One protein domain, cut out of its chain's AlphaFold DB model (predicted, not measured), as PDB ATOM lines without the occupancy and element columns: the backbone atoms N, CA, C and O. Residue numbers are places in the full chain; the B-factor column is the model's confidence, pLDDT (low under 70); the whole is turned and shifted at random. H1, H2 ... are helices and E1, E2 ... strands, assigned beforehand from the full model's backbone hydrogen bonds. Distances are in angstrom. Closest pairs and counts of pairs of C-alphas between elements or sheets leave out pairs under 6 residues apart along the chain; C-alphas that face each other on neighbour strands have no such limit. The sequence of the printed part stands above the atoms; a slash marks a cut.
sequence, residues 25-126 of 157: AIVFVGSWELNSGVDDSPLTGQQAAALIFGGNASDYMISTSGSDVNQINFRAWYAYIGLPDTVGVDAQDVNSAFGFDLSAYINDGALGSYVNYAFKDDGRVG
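Overview. This is residues 25 to 126 of the 157 residues of the protein "PEP-CTERM sorting domain-containing protein" of Phenylobacterium sp (UniProt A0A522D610). What shape do these atoms make? Two small, strongly twisted sheets, E1 E6 E2 and E4 E3 E5, are partly face to face as a sandwich, and the short helix H1 packs across the first while its residues 45 to 48 reach the second. What is it built of? The printed part has 102 residues, with one named helix and six named strands in the order E1 H1 E2 E3 E4 E5 E6; both sheets are antiparallel. The class is mixed, with under half of the residues in named elements; the whole is compact, with a radius of gyration of the C-alphas of 13.0 A, and spans 45 by 23 by 22 A.

Arrangement. How does the larger sheet pair? Inner strand E6, residues 115 to 121, is antiparallel to E1, residues 26 to 33, and to E2, residues 60 to 63. N 29 and O 118, 2.9 A apart, and N 61 and O 119, 2.8 A apart, are within hydrogen-bond range. Where is the helix? H1, residues 45 to 53, is on this sheet at a height of 8.3 A and runs across the strands, with every O i to N i+4 pair within hydrogen-bond range. E1, H1 and E2 form a split strand-helix-strand unit, E6 between its two strands, with a right-handed crossover. What of the other sheet? Inner strand E3, residues 75 to 80, forms a hairpin with E4, residues 87 to 91, N 78 and O 88 being 2.8 A apart, and is antiparallel to E5, residues 100 to 103, N 79 and O 103 being 2.9 A apart. The closest C-alphas of E3 and E6 are those of Ala 76 and Asn 116, 6.0 A apart.

Along the chain. How long are the elements? E1 measures 21.4 A, E6 20.4 A, E3 15.3 A, E4 13.5 A, H1 12.0 A, and E2 and E5 10.0 A each. Where are the anchors? C-alpha 26 of E1 is at (56.253, -4.247, -19.191) and C-alpha 121 of E6 at (58.030, -7.481, -16.799).

Size, cuts and confidence. How far does it reach? The C-alphas farthest apart, of Gly 82 and Gly 126, are 45.1 A apart, and the printed part has no cut. Which links are long, and where is confidence low? Those from E1 to H1, E2 to E3 and E5 to E6 are long; residues 123 to 126 have pLDDT under 70.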
ATOM      1  N   ALA A  25      60.648  -4.802 -21.079       80.50
ATOM      2  CA  ALA A  25      59.338  -4.293 -21.469       80.50
ATOM      3  C   ALA A  25      58.232  -4.825 -20.544       80.50
ATOM      4  O   ALA A  25      58.019  -6.035 -20.442       80.50
ATOM      5  N   ILE A  26      57.477  -3.912 -19.928       90.19
ATOM      6  CA  ILE A  26      56.253  -4.247 -19.191       90.19
ATOM      7  C   ILE A  26      55.176  -4.685 -20.190       90.19
ATOM      8  O   ILE A  26      54.884  -3.973 -21.153       90.19
ATOM      9  N   VAL A  27      54.559  -5.840 -19.941       91.88
ATOM     10  CA  VAL A  27      53.496  -6.410 -20.777       91.88
ATOM     11  C   VAL A  27      52.225  -6.656 -19.972       91.88
ATOM     12  O   VAL A  27      52.265  -6.928 -18.771       91.88
ATOM     13  N   PHE A  28      51.082  -6.577 -20.649       95.69
ATOM     14  CA  PHE A  28      49.797  -6.979 -20.087       95.69
ATOM     15  C   PHE A  28      49.705  -8.508 -20.030       95.69
ATOM     16  O   PHE A  28      49.913  -9.179 -21.041       95.69
ATOM     17  N   VAL A  29      49.395  -9.053 -18.853       95.94
ATOM     18  CA  VAL A  29      49.283 -10.502 -18.625       95.94
ATOM     19  C   VAL A  29      47.833 -10.960 -18.731       95.94
ATOM     20  O   VAL A  29      47.549 -11.984 -19.348       95.94
ATOM     21  N   GLY A  30      46.915 -10.202 -18.136       97.56
ATOM     22  CA  GLY A  30      45.501 -10.549 -18.084       97.56
ATOM     23  C   GLY A  30      44.734  -9.691 -17.087       97.56
ATOM     24  O   GLY A  30      45.291  -8.800 -16.449       97.56
ATOM     25  N   SER A  31      43.443  -9.959 -16.946       98.00
ATOM     26  CA  SER A  31      42.574  -9.294 -15.977       98.00
ATOM     27  C   SER A  31      41.667 -10.296 -15.276       98.00
ATOM     28  O   SER A  31      41.472 -11.414 -15.758       98.00
ATOM     29  N   TRP A  32      41.119  -9.897 -14.133       97.50
ATOM     30  CA  TRP A  32      40.133 -10.677 -13.395       97.50
ATOM     31  C   TRP A  32      39.098  -9.762 -12.746       97.50
ATOM     32  O   TRP A  32      39.388  -8.609 -12.417       97.50
ATOM     33  N   GLU A  33      37.886 -10.279 -12.564       95.81
ATOM     34  CA  GLU A  33      36.873  -9.593 -11.769       95.81
ATOM     35  C   GLU A  33      37.066  -9.921 -10.289       95.81
ATOM     36  O   GLU A  33      37.318 -11.074  -9.929       95.81
ATOM     37  N   LEU A  34      36.897  -8.914  -9.429       94.56
ATOM     38  CA  LEU A  34      36.972  -9.048  -7.976       94.56
ATOM     39  C   LEU A  34      36.121 -10.219  -7.481       94.56
ATOM     40  O   LEU A  34      36.636 -11.036  -6.729       94.56
ATOM     41  N   ASN A  35      34.875 -10.317  -7.972       92.56
ATOM     42  CA  ASN A  35      33.860 -11.286  -7.547       92.56
ATOM     43  C   ASN A  35      34.026 -12.692  -8.176       92.56
ATOM     44  O   ASN A  35      33.095 -13.495  -8.166       92.56
ATOM     45  N   SER A  36      35.171 -12.985  -8.800       93.19
ATOM     46  CA  SER A  36      35.459 -14.296  -9.409       93.19
ATOM     47  C   SER A  36      36.267 -15.228  -8.500       93.19
ATOM     48  O   SER A  36      36.687 -16.293  -8.958       93.19
ATOM     49  N   GLY A  37      36.543 -14.821  -7.257       89.56
ATOM     50  CA  GLY A  37      37.280 -15.639  -6.296       89.56
ATOM     51  C   GLY A  37      36.497 -16.856  -5.829       89.56
ATOM     52  O   GLY A  37      35.293 -16.956  -6.030       89.56
ATOM     53  N   VAL A  38      37.196 -17.806  -5.216       83.94
ATOM     54  CA  VAL A  38      36.588 -19.057  -4.730       83.94
ATOM     55  C   VAL A  38      36.654 -19.213  -3.214       83.94
ATOM     56  O   VAL A  38      35.874 -19.984  -2.666       83.94
ATOM     57  N   ASP A  39      37.529 -18.455  -2.546       85.94
ATOM     58  CA  ASP A  39      37.773 -18.544  -1.109       85.94
ATOM     59  C   ASP A  39      37.770 -17.151  -0.463       85.94
ATOM     60  O   ASP A  39      38.239 -16.178  -1.057       85.94
ATOM     61  N   ASP A  40      37.349 -17.078   0.802       87.50
ATOM     62  CA  ASP A  40      37.320 -15.843   1.605       87.50
ATOM     63  C   ASP A  40      38.676 -15.539   2.269       87.50
ATOM     64  O   ASP A  40      38.752 -15.063   3.401       87.50
ATOM     65  N   SER A  41      39.781 -15.868   1.600       92.00
ATOM     66  CA  SER A  41      41.118 -15.597   2.136       92.00
ATOM     67  C   SER A  41      41.545 -14.153   1.837       92.00
ATOM     68  O   SER A  41      41.344 -13.692   0.710       92.00
ATOM     69  N   PRO A  42      42.188 -13.445   2.788       95.50
ATOM     70  CA  PRO A  42      42.751 -12.124   2.528       95.50
ATOM     71  C   PRO A  42      43.865 -12.214   1.481       95.50
ATOM     72  O   PRO A  42      44.831 -12.964   1.651       95.50
ATOM     73  N   LEU A  43      43.743 -11.451   0.397       96.50
ATOM     74  CA  LEU A  43      44.659 -11.491  -0.743       96.50
ATOM     75  C   LEU A  43      44.945 -10.083  -1.244       96.50
ATOM     76  O   LEU A  43      44.022  -9.331  -1.563       96.50
ATOM     77  N   THR A  44      46.227  -9.762  -1.399       97.94
ATOM     78  CA  THR A  44      46.628  -8.551  -2.119       97.94
ATOM     79  C   THR A  44      46.330  -8.685  -3.615       97.94
ATOM     80  O   THR A  44      46.241  -9.796  -4.147       97.94
ATOM     81  N   GLY A  45      46.234  -7.566  -4.338       97.69
ATOM     82  CA  GLY A  45      46.102  -7.580  -5.800       97.69
ATOM     83  C   GLY A  45      47.240  -8.332  -6.500       97.69
ATOM     84  O   GLY A  45      47.006  -9.103  -7.429       97.69
ATOM     85  N   GLN A  46      48.472  -8.167  -6.019       97.81
ATOM     86  CA  GLN A  46      49.639  -8.892  -6.531       97.81
ATOM     87  C   GLN A  46      49.581 -10.402  -6.246       97.81
ATOM     88  O   GLN A  46      49.927 -11.211  -7.106       97.81
ATOM     89  N   GLN A  47      49.138 -10.798  -5.050       97.75
ATOM     90  CA  GLN A  47      48.969 -12.209  -4.693       97.75
ATOM     91  C   GLN A  47      47.855 -12.864  -5.507       97.75
ATOM     92  O   GLN A  47      48.045 -13.975  -5.995       97.75
ATOM     93  N   ALA A  48      46.736 -12.165  -5.707       97.31
ATOM     94  CA  ALA A  48      45.658 -12.614  -6.579       97.31
ATOM     95  C   ALA A  48      46.155 -12.837  -8.017       97.31
ATOM     96  O   ALA A  48      45.911 -13.892  -8.597       97.31
ATOM     97  N   ALA A  49      46.931 -11.900  -8.570       97.69
ATOM     98  CA  ALA A  49      47.519 -12.067  -9.898       97.69
ATOM     99  C   ALA A  49      48.442 -13.294  -9.981       97.69
ATOM    100  O   ALA A  49      48.325 -14.081 -10.918       97.69
ATOM    101  N   ALA A  50      49.317 -13.503  -8.996       96.44
ATOM    102  CA  ALA A  50      50.189 -14.678  -8.964       96.44
ATOM    103  C   ALA A  50      49.416 -15.994  -8.785       96.44
ATOM    104  O   ALA A  50      49.808 -17.016  -9.345       96.44
ATOM    105  N   LEU A  51      48.307 -15.979  -8.044       95.69
ATOM    106  CA  LEU A  51      47.427 -17.137  -7.898       95.69
ATOM    107  C   LEU A  51      46.768 -17.515  -9.234       95.69
ATOM    108  O   LEU A  51      46.708 -18.694  -9.574       95.69
ATOM    109  N   ILE A  52      46.299 -16.522  -9.996       96.12
ATOM    110  CA  ILE A  52      45.550 -16.728 -11.245       96.12
ATOM    111  C   ILE A  52      46.488 -17.015 -12.426       96.12
ATOM    112  O   ILE A  52      46.225 -17.904 -13.235       96.12
ATOM    113  N   PHE A  53      47.582 -16.262 -12.543       96.44
ATOM    114  CA  PHE A  53      48.477 -16.277 -13.706       96.44
ATOM    115  C   PHE A  53      49.813 -16.997 -13.447       96.44
ATOM    116  O   PHE A  53      50.588 -17.203 -14.383       96.44
ATOM    117  N   GLY A  54      50.080 -17.415 -12.206       94.81
ATOM    118  CA  GLY A  54      51.309 -18.092 -11.787       94.81
ATOM    119  C   GLY A  54      52.464 -17.143 -11.438       94.81
ATOM    120  O   GLY A  54      52.367 -15.929 -11.545       94.81
ATOM    121  N   GLY A  55      53.610 -17.697 -11.033       93.69
ATOM    122  CA  GLY A  55      54.808 -16.911 -10.699       93.69
ATOM    123  C   GLY A  55      54.778 -16.277  -9.301       93.69
ATOM    124  O   GLY A  55      54.080 -16.756  -8.412       93.69
ATOM    125  N   ASN A  56      55.584 -15.228  -9.091       94.50
ATOM    126  CA  ASN A  56      55.678 -14.528  -7.806       94.50
ATOM    127  C   ASN A  56      54.812 -13.264  -7.802       94.50
ATOM    128  O   ASN A  56      54.795 -12.521  -8.781       94.50
ATOM    129  N   ALA A  57      54.173 -12.969  -6.666       95.62
ATOM    130  CA  ALA A  57      53.341 -11.774  -6.483       95.62
ATOM    131  C   ALA A  57      54.106 -10.469  -6.763       95.62
ATOM    132  O   ALA A  57      53.591  -9.573  -7.425       95.62
ATOM    133  N   SER A  58      55.365 -10.390  -6.325       95.00
ATOM    134  CA  SER A  58      56.226  -9.217  -6.511       95.00
ATOM    135  C   SER A  58      56.497  -8.855  -7.970       95.00
ATOM    136  O   SER A  58      56.884  -7.724  -8.244       95.00
ATOM    137  N   ASP A  59      56.318  -9.798  -8.897       94.00
ATOM    138  CA  ASP A  59      56.579  -9.562 -10.317       94.00
ATOM    139  C   ASP A  59      55.429  -8.806 -10.996       94.00
ATOM    140  O   ASP A  59      55.581  -8.317 -12.117       94.00
ATOM    141  N   TYR A  60      54.264  -8.751 -10.345       96.75
ATOM    142  CA  TYR A  60      53.063  -8.167 -10.913       96.75
ATOM    143  C   TYR A  60      52.918  -6.693 -10.553       96.75
ATOM    144  O   TYR A  60      53.181  -6.273  -9.430       96.75
ATOM    145  N   MET A  61      52.422  -5.911 -11.502       97.62
ATOM    146  CA  MET A  61      51.946  -4.547 -11.292       97.62
ATOM    147  C   MET A  61      50.458  -4.522 -11.610       97.62
ATOM    148  O   MET A  61      50.043  -5.047 -12.644       97.62
ATOM    149  N   ILE A  62      49.650  -3.949 -10.724       98.31
ATOM    150  CA  ILE A  62      48.192  -3.972 -10.846       98.31
ATOM    151  C   ILE A  62      47.666  -2.601 -11.265       98.31
ATOM    152  O   ILE A  62      48.187  -1.554 -10.864       98.31
ATOM    153  N   SER A  63      46.627  -2.613 -12.093       98.06
ATOM    154  CA  SER A  63      45.833  -1.438 -12.427       98.06
ATOM    155  C   SER A  63      44.351  -1.687 -12.193       98.06
ATOM    156  O   SER A  63      43.839  -2.777 -12.438       98.06
ATOM    157  N   THR A  64      43.646  -0.628 -11.812       97.81
ATOM    158  CA  THR A  64      42.177  -0.560 -11.831       97.81
ATOM    159  C   THR A  64      41.618   0.216 -13.026       97.81
ATOM    160  O   THR A  64      40.404   0.394 -13.124       97.81
ATOM    161  N   SER A  65      42.481   0.753 -13.894       96.38
ATOM    162  CA  SER A  65      42.106   1.729 -14.927       96.38
ATOM    163  C   SER A  65      42.044   1.151 -16.343       96.38
ATOM    164  O   SER A  65      41.342   1.725 -17.173       96.38
ATOM    165  N   GLY A  66      42.712   0.026 -16.615       96.00
ATOM    166  CA  GLY A  66      42.613  -0.684 -17.892       96.00
ATOM    167  C   GLY A  66      43.834  -1.546 -18.221       96.00
ATOM    168  O   GLY A  66      44.713  -1.752 -17.383       96.00
ATOM    169  N   SER A  67      43.865  -2.066 -19.453       96.44
ATOM    170  CA  SER A  67      44.879  -3.005 -19.960       96.44
ATOM    171  C   SER A  67      46.083  -2.340 -20.636       96.44
ATOM    172  O   SER A  67      46.983  -3.039 -21.098       96.44
ATOM    173  N   ASP A  68      46.117  -1.010 -20.715       95.81
ATOM    174  CA  ASP A  68      47.256  -0.290 -21.282       95.81
ATOM    175  C   ASP A  68      48.345  -0.071 -20.225       95.81
ATOM    176  O   ASP A  68      48.069   0.363 -19.108       95.81
ATOM    177  N   VAL A  69      49.614  -0.275 -20.593       92.38
ATOM    178  CA  VAL A  69      50.769  -0.101 -19.683       92.38
ATOM    179  C   VAL A  69      50.850   1.324 -19.114       92.38
ATOM    180  O   VAL A  69      51.266   1.529 -17.977       92.38
ATOM    181  N   ASN A  70      50.375   2.324 -19.861       95.25
ATOM    182  CA  ASN A  70      50.334   3.720 -19.411       95.25
ATOM    183  C   ASN A  70      49.286   3.986 -18.317       95.25
ATOM    184  O   ASN A  70      49.254   5.076 -17.750       95.25
ATOM    185  N   GLN A  71      48.401   3.025 -18.051       95.81
ATOM    186  CA  GLN A  71      47.336   3.122 -17.056       95.81
ATOM    187  C   GLN A  71      47.685   2.387 -15.756       95.81
ATOM    188  O   GLN A  71      46.839   2.301 -14.864       95.81
ATOM    189  N   ILE A  72      48.900   1.849 -15.622       97.19
ATOM    190  CA  ILE A  72      49.352   1.209 -14.382       97.19
ATOM    191  C   ILE A  72      49.349   2.243 -13.258       97.19
ATOM    192  O   ILE A  72      50.045   3.255 -13.319       97.19
ATOM    193  N   ASN A  73      48.539   1.983 -12.233       97.62
ATOM    194  CA  ASN A  73      48.337   2.897 -11.113       97.62
ATOM    195  C   ASN A  73      48.703   2.280  -9.753       97.62
ATOM    196  O   ASN A  73      48.562   2.962  -8.741       97.62
ATOM    197  N   PHE A  74      49.197   1.034  -9.733       97.81
ATOM    198  CA  PHE A  74      49.615   0.287  -8.539       97.81
ATOM    199  C   PHE A  74      48.515   0.153  -7.483       97.81
ATOM    200  O   PHE A  74      48.778   0.129  -6.278       97.81
ATOM    201  N   ARG A  75      47.266   0.070  -7.941       98.06
ATOM    202  CA  ARG A  75      46.082  -0.076  -7.099       98.06
ATOM    203  C   ARG A  75      45.268  -1.280  -7.535       98.06
ATOM    204  O   ARG A  75      45.302  -1.663  -8.703       98.06
ATOM    205  N   ALA A  76      44.514  -1.834  -6.595       97.94
ATOM    206  CA  ALA A  76      43.593  -2.933  -6.839       97.94
ATOM    207  C   ALA A  76      42.234  -2.653  -6.188       97.94
ATOM    208  O   ALA A  76      42.143  -1.970  -5.165       97.94
ATOM    209  N   TRP A  77      41.181  -3.172  -6.805       97.50
ATOM    210  CA  TRP A  77      39.866  -3.315  -6.199       97.50
ATOM    211  C   TRP A  77      39.900  -4.434  -5.162       97.50
ATOM    212  O   TRP A  77      40.412  -5.516  -5.450       97.50
ATOM    213  N   TYR A  78      39.313  -4.167  -3.998       96.50
ATOM    214  CA  TYR A  78      39.219  -5.077  -2.862       96.50
ATOM    215  C   TYR A  78      37.789  -5.159  -2.357       96.50
ATOM    216  O   TYR A  78      37.111  -4.134  -2.274       96.50
ATOM    217  N   ALA A  79      37.369  -6.348  -1.939       94.88
ATOM    218  CA  ALA A  79      36.208  -6.507  -1.077       94.88
ATOM    219  C   ALA A  79      36.651  -6.519   0.391       94.88
ATOM    220  O   ALA A  79      37.767  -6.950   0.706       94.88
ATOM    221  N   TYR A  80      35.774  -6.056   1.275       93.94
ATOM    222  CA  TYR A  80      35.986  -6.095   2.718       93.94
ATOM    223  C   TYR A  80      35.372  -7.375   3.278       93.94
ATOM    224  O   TYR A  80      34.154  -7.534   3.314       93.94
ATOM    225  N   ILE A  81      36.213  -8.296   3.737       91.56
ATOM    226  CA  ILE A  81      35.754  -9.614   4.175       91.56
ATOM    227  C   ILE A  81      34.863  -9.463   5.411       91.56
ATOM    228  O   ILE A  81      35.215  -8.802   6.390       91.56
ATOM    229  N   GLY A  82      33.684 -10.083   5.356       88.19
ATOM    230  CA  GLY A  82      32.666  -9.975   6.402       88.19
ATOM    231  C   GLY A  82      31.786  -8.722   6.311       88.19
ATOM    232  O   GLY A  82      30.891  -8.567   7.143       88.19
ATOM    233  N   LEU A  83      31.987  -7.862   5.306       88.50
ATOM    234  CA  LEU A  83      31.120  -6.728   4.978       88.50
ATOM    235  C   LEU A  83      30.582  -6.880   3.544       88.50
ATOM    236  O   LEU A  83      31.198  -6.374   2.606       88.50
ATOM    237  N   PRO A  84      29.423  -7.539   3.361       82.00
ATOM    238  CA  PRO A  84      28.862  -7.788   2.036       82.00
ATOM    239  C   PRO A  84      28.692  -6.502   1.224       82.00
ATOM    240  O   PRO A  84      28.326  -5.462   1.780       82.00
ATOM    241  N   ASP A  85      28.914  -6.589  -0.089       86.75
ATOM    242  CA  ASP A  85      28.722  -5.486  -1.046       86.75
ATOM    243  C   ASP A  85      29.586  -4.241  -0.781       86.75
ATOM    244  O   ASP A  85      29.358  -3.158  -1.321       86.75
ATOM    245  N   THR A  86      30.614  -4.378   0.056       91.31
ATOM    246  CA  THR A  86      31.530  -3.283   0.355       91.31
ATOM    247  C   THR A  86      32.808  -3.472  -0.442       91.31
ATOM    248  O   THR A  86      33.587  -4.391  -0.199       91.31
ATOM    249  N   VAL A  87      33.041  -2.557  -1.381       94.19
ATOM    250  CA  VAL A  87      34.216  -2.563  -2.255       94.19
ATOM    251  C   VAL A  87      35.012  -1.275  -2.083       94.19
ATOM    252  O   VAL A  87      34.461  -0.178  -1.984       94.19
ATOM    253  N   GLY A  88      36.334  -1.402  -2.058       94.69
ATOM    254  CA  GLY A  88      37.276  -0.293  -1.981       94.69
ATOM    255  C   GLY A  88      38.384  -0.413  -3.016       94.69
ATOM    256  O   GLY A  88      38.548  -1.442  -3.667       94.69
ATOM    257  N   VAL A  89      39.164   0.657  -3.152       96.44
ATOM    258  CA  VAL A  89      40.404   0.633  -3.929       96.44
ATOM    259  C   VAL A  89      41.537   1.122  -3.054       96.44
ATOM    260  O   VAL A  89      41.516   2.266  -2.595       96.44
ATOM    261  N   ASP A  90      42.560   0.296  -2.924       97.06
ATOM    262  CA  ASP A  90      43.766   0.594  -2.158       97.06
ATOM    263  C   ASP A  90      45.011   0.232  -2.981       97.06
ATOM    264  O   ASP A  90      44.901  -0.102  -4.167       97.06
ATOM    265  N   ALA A  91      46.199   0.337  -2.390       97.62
ATOM    266  CA  ALA A  91      47.436  -0.119  -3.002       97.62
ATOM    267  C   ALA A  91      47.361  -1.615  -3.368       97.62
ATOM    268  O   ALA A  91      46.595  -2.402  -2.816       97.62
ATOM    269  N   GLN A  92      48.127  -2.036  -4.364       97.56
ATOM    270  CA  GLN A  92      48.103  -3.408  -4.887       97.56
ATOM    271  C   GLN A  92      48.599  -4.498  -3.912       97.56
ATOM    272  O   GLN A  92      48.449  -5.684  -4.200       97.56
ATOM    273  N   ASP A  93      49.220  -4.106  -2.801       97.12
ATOM    274  CA  ASP A  93      49.922  -4.950  -1.829       97.12
ATOM    275  C   ASP A  93      49.282  -4.929  -0.426       97.12
ATOM    276  O   ASP A  93      49.894  -5.380   0.541       97.12
ATOM    277  N   VAL A  94      48.037  -4.458  -0.306       96.88
ATOM    278  CA  VAL A  94      47.293  -4.433   0.964       96.88
ATOM    279  C   VAL A  94      46.320  -5.608   1.053       96.88
ATOM    280  O   VAL A  94      45.670  -5.957   0.076       96.88
ATOM    281  N   ASN A  95      46.200  -6.224   2.227       95.50
ATOM    282  CA  ASN A  95      45.219  -7.282   2.514       95.50
ATOM    283  C   ASN A  95      44.443  -7.028   3.817       95.50
ATOM    284  O   ASN A  95      43.729  -7.901   4.297       95.50
ATOM    285  N   SER A  96      44.570  -5.827   4.384       95.19
ATOM    286  CA  SER A  96      43.775  -5.377   5.521       95.19
ATOM    287  C   SER A  96      43.711  -3.851   5.551       95.19
ATOM    288  O   SER A  96      44.739  -3.197   5.372       95.19
ATOM    289  N   ALA A  97      42.542  -3.276   5.822       92.94
ATOM    290  CA  ALA A  97      42.376  -1.842   6.041       92.94
ATOM    291  C   ALA A  97      41.262  -1.583   7.051       92.94
ATOM    292  O   ALA A  97      40.278  -2.313   7.123       92.94
ATOM    293  N   PHE A  98      41.418  -0.524   7.848       89.31
ATOM    294  CA  PHE A  98      40.421  -0.106   8.843       89.31
ATOM    295  C   PHE A  98      39.993  -1.213   9.831       89.31
ATOM    296  O   PHE A  98      38.890  -1.167  10.368       89.31
ATOM    297  N   GLY A  99      40.868  -2.191  10.099       92.38
ATOM    298  CA  GLY A  99      40.580  -3.322  10.990       92.38
ATOM    299  C   GLY A  99      39.797  -4.471  10.345       92.38
ATOM    300  O   GLY A  99      39.388  -5.381  11.059       92.38
ATOM    301  N   PHE A 100      39.608  -4.435   9.027       93.25
ATOM    302  CA  PHE A 100      39.006  -5.505   8.239       93.25
ATOM    303  C   PHE A 100      40.052  -6.145   7.340       93.25
ATOM    304  O   PHE A 100      40.961  -5.464   6.858       93.25
ATOM    305  N   ASP A 101      39.880  -7.434   7.080       95.81
ATOM    306  CA  ASP A 101      40.633  -8.122   6.046       95.81
ATOM    307  C   ASP A 101      40.095  -7.744   4.661       95.81
ATOM    308  O   ASP A 101      38.897  -7.525   4.466       95.81
ATOM    309  N   LEU A 102      41.000  -7.661   3.695       95.62
ATOM    310  CA  LEU A 102      40.714  -7.304   2.314       95.62
ATOM    311  C   LEU A 102      41.121  -8.445   1.389       95.62
ATOM    312  O   LEU A 102      42.186  -9.046   1.556       95.62
ATOM    313  N   SER A 103      40.317  -8.684   0.359       96.19
ATOM    314  CA  SER A 103      40.691  -9.586  -0.727       96.19
ATOM    315  C   SER A 103      40.444  -8.953  -2.085       96.19
ATOM    316  O   SER A 103      39.364  -8.426  -2.345       96.19
ATOM    317  N   ALA A 104      41.455  -9.001  -2.954       96.69
ATOM    318  CA  ALA A 104      41.356  -8.597  -4.354       96.69
ATOM    319  C   ALA A 104      40.771  -9.696  -5.261       96.69
ATOM    320  O   ALA A 104      40.638  -9.485  -6.471       96.69
ATOM    321  N   TYR A 105      40.465 -10.874  -4.707       95.69
ATOM    322  CA  TYR A 105      39.907 -12.011  -5.436       95.69
ATOM    323  C   TYR A 105      39.081 -12.898  -4.499       95.69
ATOM    324  O   TYR A 105      39.616 -13.754  -3.799       95.69
ATOM    325  N   ILE A 106      37.769 -12.677  -4.478       93.69
ATOM    326  CA  ILE A 106      36.813 -13.320  -3.561       93.69
ATOM    327  C   ILE A 106      35.444 -13.440  -4.247       93.69
ATOM    328  O   ILE A 106      35.245 -12.847  -5.299       93.69
ATOM    329  N   ASN A 107      34.498 -14.208  -3.713       91.12
ATOM    330  CA  ASN A 107      33.100 -14.146  -4.146       91.12
ATOM    331  C   ASN A 107      32.210 -13.773  -2.956       91.12
ATOM    332  O   ASN A 107      31.646 -14.645  -2.306       91.12
ATOM    333  N   ASP A 108      32.118 -12.475  -2.643       85.06
ATOM    334  CA  ASP A 108      31.334 -11.986  -1.491       85.06
ATOM    335  C   ASP A 108      29.910 -11.531  -1.863       85.06
ATOM    336  O   ASP A 108      29.094 -11.227  -0.989       85.06
ATOM    337  N   GLY A 109      29.602 -11.494  -3.165       83.00
ATOM    338  CA  GLY A 109      28.331 -10.986  -3.674       83.00
ATOM    339  C   GLY A 109      28.315  -9.493  -4.014       83.00
ATOM    340  O   GLY A 109      27.237  -8.981  -4.313       83.00
ATOM    341  N   ALA A 110      29.465  -8.813  -4.026       82.75
ATOM    342  CA  ALA A 110      29.589  -7.420  -4.447       82.75
ATOM    343  C   ALA A 110      28.886  -7.120  -5.781       82.75
ATOM    344  O   ALA A 110      29.070  -7.813  -6.790       82.75
ATOM    345  N   LEU A 111      28.087  -6.054  -5.785       82.00
ATOM    346  CA  LEU A 111      27.312  -5.599  -6.927       82.00
ATOM    347  C   LEU A 111      28.170  -4.706  -7.827       82.00
ATOM    348  O   LEU A 111      28.546  -3.595  -7.468       82.00
ATOM    349  N   GLY A 112      28.434  -5.169  -9.047       87.62
ATOM    350  CA  GLY A 112      29.162  -4.409 -10.064       87.62
ATOM    351  C   GLY A 112      30.337  -5.180 -10.654       87.62
ATOM    352  O   GLY A 112      30.736  -6.226 -10.151       87.62
ATOM    353  N   SER A 113      30.882  -4.660 -11.755       92.81
ATOM    354  CA  SER A 113      32.091  -5.210 -12.373       92.81
ATOM    355  C   SER A 113      33.293  -4.388 -11.917       92.81
ATOM    356  O   SER A 113      33.497  -3.250 -12.344       92.81
ATOM    357  N   TYR A 114      34.061  -4.971 -11.001       95.94
ATOM    358  CA  TYR A 114      35.301  -4.407 -10.479       95.94
ATOM    359  C   TYR A 114      36.460  -5.225 -11.030       95.94
ATOM    360  O   TYR A 114      36.708  -6.342 -10.581       95.94
ATOM    361  N   VAL A 115      37.131  -4.690 -12.048       97.50
ATOM    362  CA  VAL A 115      38.157  -5.421 -12.799       97.50
ATOM    363  C   VAL A 115      39.544  -4.949 -12.391       97.50
ATOM    364  O   VAL A 115      39.842  -3.752 -12.423       97.50
ATOM    365  N   ASN A 116      40.396  -5.907 -12.049       98.06
ATOM    366  CA  ASN A 116      41.817  -5.710 -11.822       98.06
ATOM    367  C   ASN A 116      42.598  -6.192 -13.051       98.06
ATOM    368  O   ASN A 116      42.300  -7.245 -13.615       98.06
ATOM    369  N   TYR A 117      43.599  -5.422 -13.466       98.44
ATOM    370  CA  TYR A 117      44.445  -5.696 -14.628       98.44
ATOM    371  C   TYR A 117      45.874  -5.972 -14.155       98.44
ATOM    372  O   TYR A 117      46.452  -5.152 -13.445       98.44
ATOM    373  N   ALA A 118      46.439  -7.115 -14.541       98.12
ATOM    374  CA  ALA A 118      47.794  -7.534 -14.202       98.12
ATOM    375  C   ALA A 118      48.768  -7.262 -15.348       98.12
ATOM    376  O   ALA A 118      48.558  -7.662 -16.496       98.12
ATOM    377  N   PHE A 119      49.893  -6.668 -14.983       97.38
ATOM    378  CA  PHE A 119      51.052  -6.460 -15.832       97.38
ATOM    379  C   PHE A 119      52.266  -7.116 -15.195       97.38
ATOM    380  O   PHE A 119      52.316  -7.285 -13.979       97.38
ATOM    381  N   LYS A 120      53.247  -7.479 -16.012       93.94
ATOM    382  CA  LYS A 120      54.507  -8.055 -15.553       93.94
ATOM    383  C   LYS A 120      55.623  -7.645 -16.499       93.94
ATOM    384  O   LYS A 120      55.385  -7.396 -17.678       93.94
ATOM    385  N   ASP A 121      56.834  -7.575 -15.976       88.62
ATOM    386  CA  ASP A 121      58.030  -7.481 -16.799       88.62
ATOM    387  C   ASP A 121      58.273  -8.828 -17.513       88.62
ATOM    388  O   ASP A 121      58.452  -9.861 -16.864       88.62
ATOM    389  N   ASP A 122      58.238  -8.844 -18.850       74.50
ATOM    390  CA  ASP A 122      58.449 -10.072 -19.636       74.50
ATOM    391  C   ASP A 122      59.928 -10.500 -19.656       74.50
ATOM    392  O   ASP A 122      60.263 -11.569 -20.166       74.50
ATOM    393  N   GLY A 123      60.861  -9.663 -19.178       67.12
ATOM    394  CA  GLY A 123      62.307  -9.913 -19.260       67.12
ATOM    395  C   GLY A 123      62.830 -10.072 -20.697       67.12
ATOM    396  O   GLY A 123      64.021 -10.303 -20.920       67.12
ATOM    397  N   ARG A 124      61.948  -9.958 -21.695       61.53
ATOM    398  CA  ARG A 124      62.267  -9.967 -23.112       61.53
ATOM    399  C   ARG A 124      62.715  -8.563 -23.474       61.53
ATOM    400  O   ARG A 124      61.907  -7.644 -23.584       61.53
ATOM    401  N   VAL A 125      64.019  -8.420 -23.686       57.56
ATOM    402  CA  VAL A 125      64.591  -7.262 -24.371       57.56
ATOM    403  C   VAL A 125      63.902  -7.187 -25.731       57.56
ATOM    404  O   VAL A 125      64.036  -8.106 -26.546       57.56
ATOM    405  N   GLY A 126      63.097  -6.146 -25.954       55.38
ATOM    406  CA  GLY A 126      62.455  -5.921 -27.244       55.38
ATOM    407  C   GLY A 126      63.512  -6.019 -28.342       55.38
ATOM    408  O   GLY A 126      64.578  -5.423 -28.219       55.38
TER     409      GLY A 126